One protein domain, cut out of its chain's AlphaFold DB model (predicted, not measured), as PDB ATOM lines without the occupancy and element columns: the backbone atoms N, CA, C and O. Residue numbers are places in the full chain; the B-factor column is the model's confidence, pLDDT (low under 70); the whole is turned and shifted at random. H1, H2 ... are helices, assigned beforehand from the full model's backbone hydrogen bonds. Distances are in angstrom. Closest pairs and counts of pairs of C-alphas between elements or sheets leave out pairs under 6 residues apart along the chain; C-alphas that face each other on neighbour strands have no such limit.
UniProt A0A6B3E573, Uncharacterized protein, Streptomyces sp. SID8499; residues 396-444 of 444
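This is residues 396 to 444 of the 444 residues of an uncharacterized protein of Streptomyces sp. SID8499 (UniProt A0A6B3E573). Two long helices, H2 and H1, lie side by side as a helical hairpin, nearly parallel in line but running opposite ways, with the turn between them at one end of a rod. At the turn, residues 416 to 421 stick out past the contact of the two helices. The printed part has 49 residues with two named helices, H1 then H2, and no named strand: its class is all helix. It is loose, with a radius of gyration of the C-alphas of 12.1 A, and spans 38 by 16 by 7 A.

Start at H2, residues 420 to 443, the longest helix, which forms a helical hairpin with H1, residues 396 to 414. They touch, closest at the C-alphas of Val 414 and Lys 423, 5.8 A apart. They run opposite ways at a shallow tilt of 12 degrees. Every O i to N i+4 pair is within hydrogen-bond range in H1, and 19 of 20 in H2.

Find C-alpha 420 at (-31.164, 49.456, -4.716); from there H2 runs 34.8 A to C-alpha 443 at (-18.484, 54.002, -36.794). H1 begins at C-alpha 396, (-23.985, 43.028, -39.022), and is 27.1 A long.

The C-alphas farthest apart, of Ser 418 and Leu 444, are 38.4 A apart. The printed part has no cut, and the link from H1 to H2 is tight. Look for pLDDT under 70 at residues 418 and 421.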
ATOM      1  N   VAL A 396     -24.577  42.244 -40.117       73.88
ATOM      2  CA  VAL A 396     -23.985  43.028 -39.022       73.88
ATOM      3  C   VAL A 396     -25.053  43.886 -38.336       73.88
ATOM      4  O   VAL A 396     -25.194  43.821 -37.112       73.88
ATOM      5  N   ILE A 397     -25.889  44.608 -39.091       78.38
ATOM      6  CA  ILE A 397     -27.016  45.391 -38.550       78.38
ATOM      7  C   ILE A 397     -28.000  44.501 -37.768       78.38
ATOM      8  O   ILE A 397     -28.520  44.912 -36.720       78.38
ATOM      9  N   GLY A 398     -28.227  43.270 -38.230       74.25
ATOM     10  CA  GLY A 398     -29.008  42.251 -37.535       74.25
ATOM     11  C   GLY A 398     -28.441  41.915 -36.153       74.25
ATOM     12  O   GLY A 398     -29.184  41.939 -35.165       74.25
ATOM     13  N   TYR A 399     -27.126  41.697 -36.045       79.38
ATOM     14  CA  TYR A 399     -26.461  41.460 -34.758       79.38
ATOM     15  C   TYR A 399     -26.596  42.652 -33.803       79.38
ATOM     16  O   TYR A 399     -26.958  42.454 -32.640       79.38
ATOM     17  N   PHE A 400     -26.417  43.889 -34.283       80.94
ATOM     18  CA  PHE A 400     -26.637  45.098 -33.473       80.94
ATOM     19  C   PHE A 400     -28.076  45.207 -32.968       80.94
ATOM     20  O   PHE A 400     -28.320  45.572 -31.815       80.94
ATOM     21  N   THR A 401     -29.044  44.871 -33.818       78.56
ATOM     22  CA  THR A 401     -30.466  44.907 -33.463       78.56
ATOM     23  C   THR A 401     -30.795  43.855 -32.403       78.56
ATOM     24  O   THR A 401     -31.490  44.163 -31.430       78.56
ATOM     25  N   LYS A 402     -30.240  42.640 -32.528       80.12
ATOM     26  CA  LYS A 402     -30.385  41.565 -31.533       80.12
ATOM     27  C   LYS A 402     -29.741  41.948 -30.199       80.12
ATOM     28  O   LYS A 402     -30.404  41.870 -29.167       80.12
ATOM     29  N   ALA A 403     -28.505  42.447 -30.220       82.38
ATOM     30  CA  ALA A 403     -27.789  42.893 -29.026       82.38
ATOM     31  C   ALA A 403     -28.520  44.039 -28.301       82.38
ATOM     32  O   ALA A 403     -28.700  43.987 -27.085       82.38
ATOM     33  N   LYS A 404     -29.060  45.020 -29.040       85.00
ATOM     34  CA  LYS A 404     -29.925  46.072 -28.476       85.00
ATOM     35  C   LYS A 404     -31.192  45.496 -27.830       85.00
ATOM     36  O   LYS A 404     -31.621  45.964 -26.773       85.00
ATOM     37  N   GLY A 405     -31.791  44.481 -28.452       82.25
ATOM     38  CA  GLY A 405     -32.940  43.756 -27.907       82.25
ATOM     39  C   GLY A 405     -32.629  43.073 -26.571       82.25
ATOM     40  O   GLY A 405     -33.394  43.224 -25.616       82.25
ATOM     41  N   GLU A 406     -31.496  42.376 -26.480       87.62
ATOM     42  CA  GLU A 406     -31.051  41.711 -25.248       87.62
ATOM     43  C   GLU A 406     -30.677  42.709 -24.143       87.62
ATOM     44  O   GLU A 406     -31.130  42.547 -23.008       87.62
ATOM     45  N   LEU A 407     -29.983  43.807 -24.467       87.81
ATOM     46  CA  LEU A 407     -29.697  44.885 -23.510       87.81
ATOM     47  C   LEU A 407     -30.987  45.515 -22.958       87.81
ATOM     48  O   LEU A 407     -31.104  45.734 -21.754       87.81
ATOM     49  N   SER A 408     -32.016  45.709 -23.792       82.25
ATOM     50  CA  SER A 408     -33.327  46.190 -23.325       82.25
ATOM     51  C   SER A 408     -34.020  45.197 -22.382       82.25
ATOM     52  O   SER A 408     -34.657  45.597 -21.402       82.25
ATOM     53  N   LYS A 409     -33.905  43.887 -22.640       84.31
ATOM     54  CA  LYS A 409     -34.422  42.848 -21.735       84.31
ATOM     55  C   LYS A 409     -33.649  42.831 -20.415       84.31
ATOM     56  O   LYS A 409     -34.285  42.744 -19.364       84.31
ATOM     57  N   ALA A 410     -32.324  42.955 -20.454       83.94
ATOM     58  CA  ALA A 410     -31.482  43.059 -19.265       83.94
ATOM     59  C   ALA A 410     -31.872  44.283 -18.422       83.94
ATOM     60  O   ALA A 410     -32.154  44.140 -17.235       83.94
ATOM     61  N   GLN A 411     -32.059  45.449 -19.047       85.38
ATOM     62  CA  GLN A 411     -32.501  46.674 -18.371       85.38
ATOM     63  C   GLN A 411     -33.870  46.501 -17.682       85.38
ATOM     64  O   GLN A 411     -34.098  47.016 -16.587       85.38
ATOM     65  N   LYS A 412     -34.789  45.729 -18.282       85.50
ATOM     66  CA  LYS A 412     -36.077  45.371 -17.657       85.50
ATOM     67  C   LYS A 412     -35.913  44.430 -16.462       85.50
ATOM     68  O   LYS A 412     -36.676  44.557 -15.511       85.50
ATOM     69  N   LYS A 413     -34.949  43.505 -16.501       84.38
ATOM     70  CA  LYS A 413     -34.651  42.587 -15.388       84.38
ATOM     71  C   LYS A 413     -33.970  43.300 -14.218       84.38
ATOM     72  O   LYS A 413     -34.312  43.008 -13.081       84.38
ATOM     73  N   VAL A 414     -33.112  44.291 -14.477       84.12
ATOM     74  CA  VAL A 414     -32.503  45.128 -13.421       84.12
ATOM     75  C   VAL A 414     -33.567  45.835 -12.582       84.12
ATOM     76  O   VAL A 414     -33.464  45.877 -11.362       84.12
ATOM     77  N   LYS A 415     -34.656  46.302 -13.206       77.50
ATOM     78  CA  LYS A 415     -35.790  46.902 -12.479       77.50
ATOM     79  C   LYS A 415     -36.467  45.943 -11.490       77.50
ATOM     80  O   LYS A 415     -37.131  46.418 -10.578       77.50
ATOM     81  N   ALA A 416     -36.310  44.632 -11.672       78.62
ATOM     82  CA  ALA A 416     -36.910  43.599 -10.830       78.62
ATOM     83  C   ALA A 416     -35.996  43.110  -9.690       78.62
ATOM     84  O   ALA A 416     -36.420  42.256  -8.918       78.62
ATOM     85  N   LEU A 417     -34.762  43.618  -9.571       78.44
ATOM     86  CA  LEU A 417     -33.880  43.287  -8.447       78.44
ATOM     87  C   LEU A 417     -34.416  43.897  -7.135       78.44
ATOM     88  O   LEU A 417     -35.154  44.881  -7.155       78.44
ATOM     89  N   SER A 418     -34.081  43.315  -5.986       61.81
ATOM     90  CA  SER A 418     -34.563  43.772  -4.670       61.81
ATOM     91  C   SER A 418     -33.664  44.831  -4.026       61.81
ATOM     92  O   SER A 418     -34.171  45.678  -3.296       61.81
ATOM     93  N   GLU A 419     -32.363  44.836  -4.324       73.50
ATOM     94  CA  GLU A 419     -31.394  45.743  -3.694       73.50
ATOM     95  C   GLU A 419     -31.094  46.973  -4.563       73.50
ATOM     96  O   GLU A 419     -30.707  46.860  -5.725       73.50
ATOM     97  N   GLU A 420     -31.289  48.172  -4.000       73.31
ATOM     98  CA  GLU A 420     -31.164  49.456  -4.716       73.31
ATOM     99  C   GLU A 420     -29.718  49.717  -5.192       73.31
ATOM    100  O   GLU A 420     -29.502  50.280  -6.259       73.31
ATOM    101  N   THR A 421     -28.713  49.257  -4.439       67.75
ATOM    102  CA  THR A 421     -27.291  49.550  -4.702       67.75
ATOM    103  C   THR A 421     -26.724  48.758  -5.885       67.75
ATOM    104  O   THR A 421     -25.913  49.281  -6.652       67.75
ATOM    105  N   ASP A 422     -27.192  47.525  -6.088       74.25
ATOM    106  CA  ASP A 422     -26.812  46.700  -7.239       74.25
ATOM    107  C   ASP A 422     -27.552  47.119  -8.511       74.25
ATOM    108  O   ASP A 422     -26.999  47.035  -9.610       74.25
ATOM    109  N   LYS A 423     -28.772  47.658  -8.379       80.94
ATOM    110  CA  LYS A 423     -29.508  48.226  -9.516       80.94
ATOM    111  C   LYS A 423     -28.732  49.340 -10.186       80.94
ATOM    112  O   LYS A 423     -28.645  49.333 -11.409       80.94
ATOM    113  N   ASP A 424     -28.184  50.273  -9.414       81.50
ATOM    114  CA  ASP A 424     -27.513  51.444  -9.975       81.50
ATOM    115  C   ASP A 424     -26.209  51.064 -10.681       81.50
ATOM    116  O   ASP A 424     -25.961  51.529 -11.793       81.50
ATOM    117  N   LYS A 425     -25.424  50.143 -10.105       86.56
ATOM    118  CA  LYS A 425     -24.201  49.626 -10.741       86.56
ATOM    119  C   LYS A 425     -24.503  48.862 -12.028       86.56
ATOM    120  O   LYS A 425     -23.904  49.144 -13.063       86.56
ATOM    121  N   ILE A 426     -25.452  47.924 -11.992       85.12
ATOM    122  CA  ILE A 426     -25.794  47.120 -13.173       85.12
ATOM    123  C   ILE A 426     -26.456  47.999 -14.241       85.12
ATOM    124  O   ILE A 426     -26.214  47.819 -15.432       85.12
ATOM    125  N   ARG A 427     -27.261  48.990 -13.842       87.50
ATOM    126  CA  ARG A 427     -27.855  49.959 -14.766       87.50
ATOM    127  C   ARG A 427     -26.795  50.830 -15.428       87.50
ATOM    128  O   ARG A 427     -26.863  50.986 -16.640       87.50
ATOM    129  N   ALA A 428     -25.815  51.328 -14.674       89.19
ATOM    130  CA  ALA A 428     -24.702  52.091 -15.229       89.19
ATOM    131  C   ALA A 428     -23.901  51.267 -16.252       89.19
ATOM    132  O   ALA A 428     -23.582  51.779 -17.323       89.19
ATOM    133  N   GLU A 429     -23.648  49.983 -15.976       92.56
ATOM    134  CA  GLU A 429     -22.922  49.114 -16.913       92.56
ATOM    135  C   GLU A 429     -23.755  48.782 -18.164       92.56
ATOM    136  O   GLU A 429     -23.234  48.803 -19.277       92.56
ATOM    137  N   ILE A 430     -25.067  48.545 -18.024       90.00
ATOM    138  CA  ILE A 430     -25.968  48.359 -19.176       90.00
ATOM    139  C   ILE A 430     -26.048  49.634 -20.017       90.00
ATOM    140  O   ILE A 430     -25.983  49.552 -21.242       90.00
ATOM    141  N   ASP A 431     -26.192  50.799 -19.388       87.62
ATOM    142  CA  ASP A 431     -26.282  52.076 -20.094       87.62
ATOM    143  C   ASP A 431     -24.960  52.373 -20.827       87.62
ATOM    144  O   ASP A 431     -24.988  52.778 -21.989       87.62
ATOM    145  N   LYS A 432     -23.807  52.051 -20.221       93.25
ATOM    146  CA  LYS A 432     -22.492  52.098 -20.878       93.25
ATOM    147  C   LYS A 432     -22.416  51.164 -22.089       93.25
ATOM    148  O   LYS A 432     -22.051  51.619 -23.168       93.25
ATOM    149  N   LEU A 433     -22.832  49.901 -21.957       91.00
ATOM    150  CA  LEU A 433     -22.864  48.948 -23.076       91.00
ATOM    151  C   LEU A 433     -23.793  49.407 -24.208       91.00
ATOM    152  O   LEU A 433     -23.490  49.194 -25.379       91.00
ATOM    153  N   VAL A 434     -24.920  50.050 -23.884       90.06
ATOM    154  CA  VAL A 434     -25.812  50.649 -24.888       90.06
ATOM    155  C   VAL A 434     -25.117  51.806 -25.602       90.06
ATOM    156  O   VAL A 434     -25.197  51.878 -26.829       90.06
ATOM    157  N   THR A 435     -24.433  52.687 -24.872       90.56
ATOM    158  CA  THR A 435     -23.663  53.790 -25.460       90.56
ATOM    159  C   THR A 435     -22.549  53.273 -26.362       90.56
ATOM    160  O   THR A 435     -22.480  53.694 -27.515       90.56
ATOM    161  N   ASP A 436     -21.752  52.308 -25.902       90.62
ATOM    162  CA  ASP A 436     -20.673  51.698 -26.685       90.62
ATOM    163  C   ASP A 436     -21.219  51.053 -27.966       90.62
ATOM    164  O   ASP A 436     -20.666  51.238 -29.049       90.62
ATOM    165  N   LEU A 437     -22.362  50.365 -27.878       89.31
ATOM    166  CA  LEU A 437     -23.017  49.732 -29.022       89.31
ATOM    167  C   LEU A 437     -23.577  50.753 -30.027       89.31
ATOM    168  O   LEU A 437     -23.538  50.515 -31.235       89.31
ATOM    169  N   VAL A 438     -24.077  51.901 -29.555       88.19
ATOM    170  CA  VAL A 438     -24.506  53.017 -30.415       88.19
ATOM    171  C   VAL A 438     -23.304  53.672 -31.096       88.19
ATOM    172  O   VAL A 438     -23.370  53.938 -32.296       88.19
ATOM    173  N   SER A 439     -22.208  53.888 -30.369       87.00
ATOM    174  CA  SER A 439     -20.968  54.437 -30.916       87.00
ATOM    175  C   SER A 439     -20.341  53.510 -31.958       87.00
ATOM    176  O   SER A 439     -19.975  53.982 -33.032       87.00
ATOM    177  N   LEU A 440     -20.299  52.196 -31.700       86.50
ATOM    178  CA  LEU A 440     -19.800  51.212 -32.667       86.50
ATOM    179  C   LEU A 440     -20.660  51.205 -33.937       86.50
ATOM    180  O   LEU A 440     -20.129  51.194 -35.044       86.50
ATOM    181  N   LYS A 441     -21.990  51.279 -33.787       85.38
ATOM    182  CA  LYS A 441     -22.912  51.371 -34.924       85.38
ATOM    183  C   LYS A 441     -22.707  52.648 -35.744       85.38
ATOM    184  O   LYS A 441     -22.916  52.611 -36.943       85.38
ATOM    185  N   ALA A 442     -22.347  53.765 -35.113       85.06
ATOM    186  CA  ALA A 442     -22.086  55.024 -35.813       85.06
ATOM    187  C   ALA A 442     -20.722  55.050 -36.531       85.06
ATOM    188  O   ALA A 442     -20.513  55.898 -37.394       85.06
ATOM    189  N   SER A 443     -19.796  54.162 -36.150       81.38
ATOM    190  CA  SER A 443     -18.484  54.002 -36.794       81.38
ATOM    191  C   SER A 443     -18.462  53.003 -37.955       81.38
ATOM    192  O   SER A 443     -17.457  52.931 -38.662       81.38
ATOM    193  N   LEU A 444     -19.543  52.235 -38.116       76.56
ATOM    194  CA  LEU A 444     -19.817  51.366 -39.262       76.56
ATOM    195  C   LEU A 444     -20.624  52.144 -40.300       76.56
ATOM    196  O   LEU A 444     -20.338  51.955 -41.501       76.56
TER     197      LEU A 444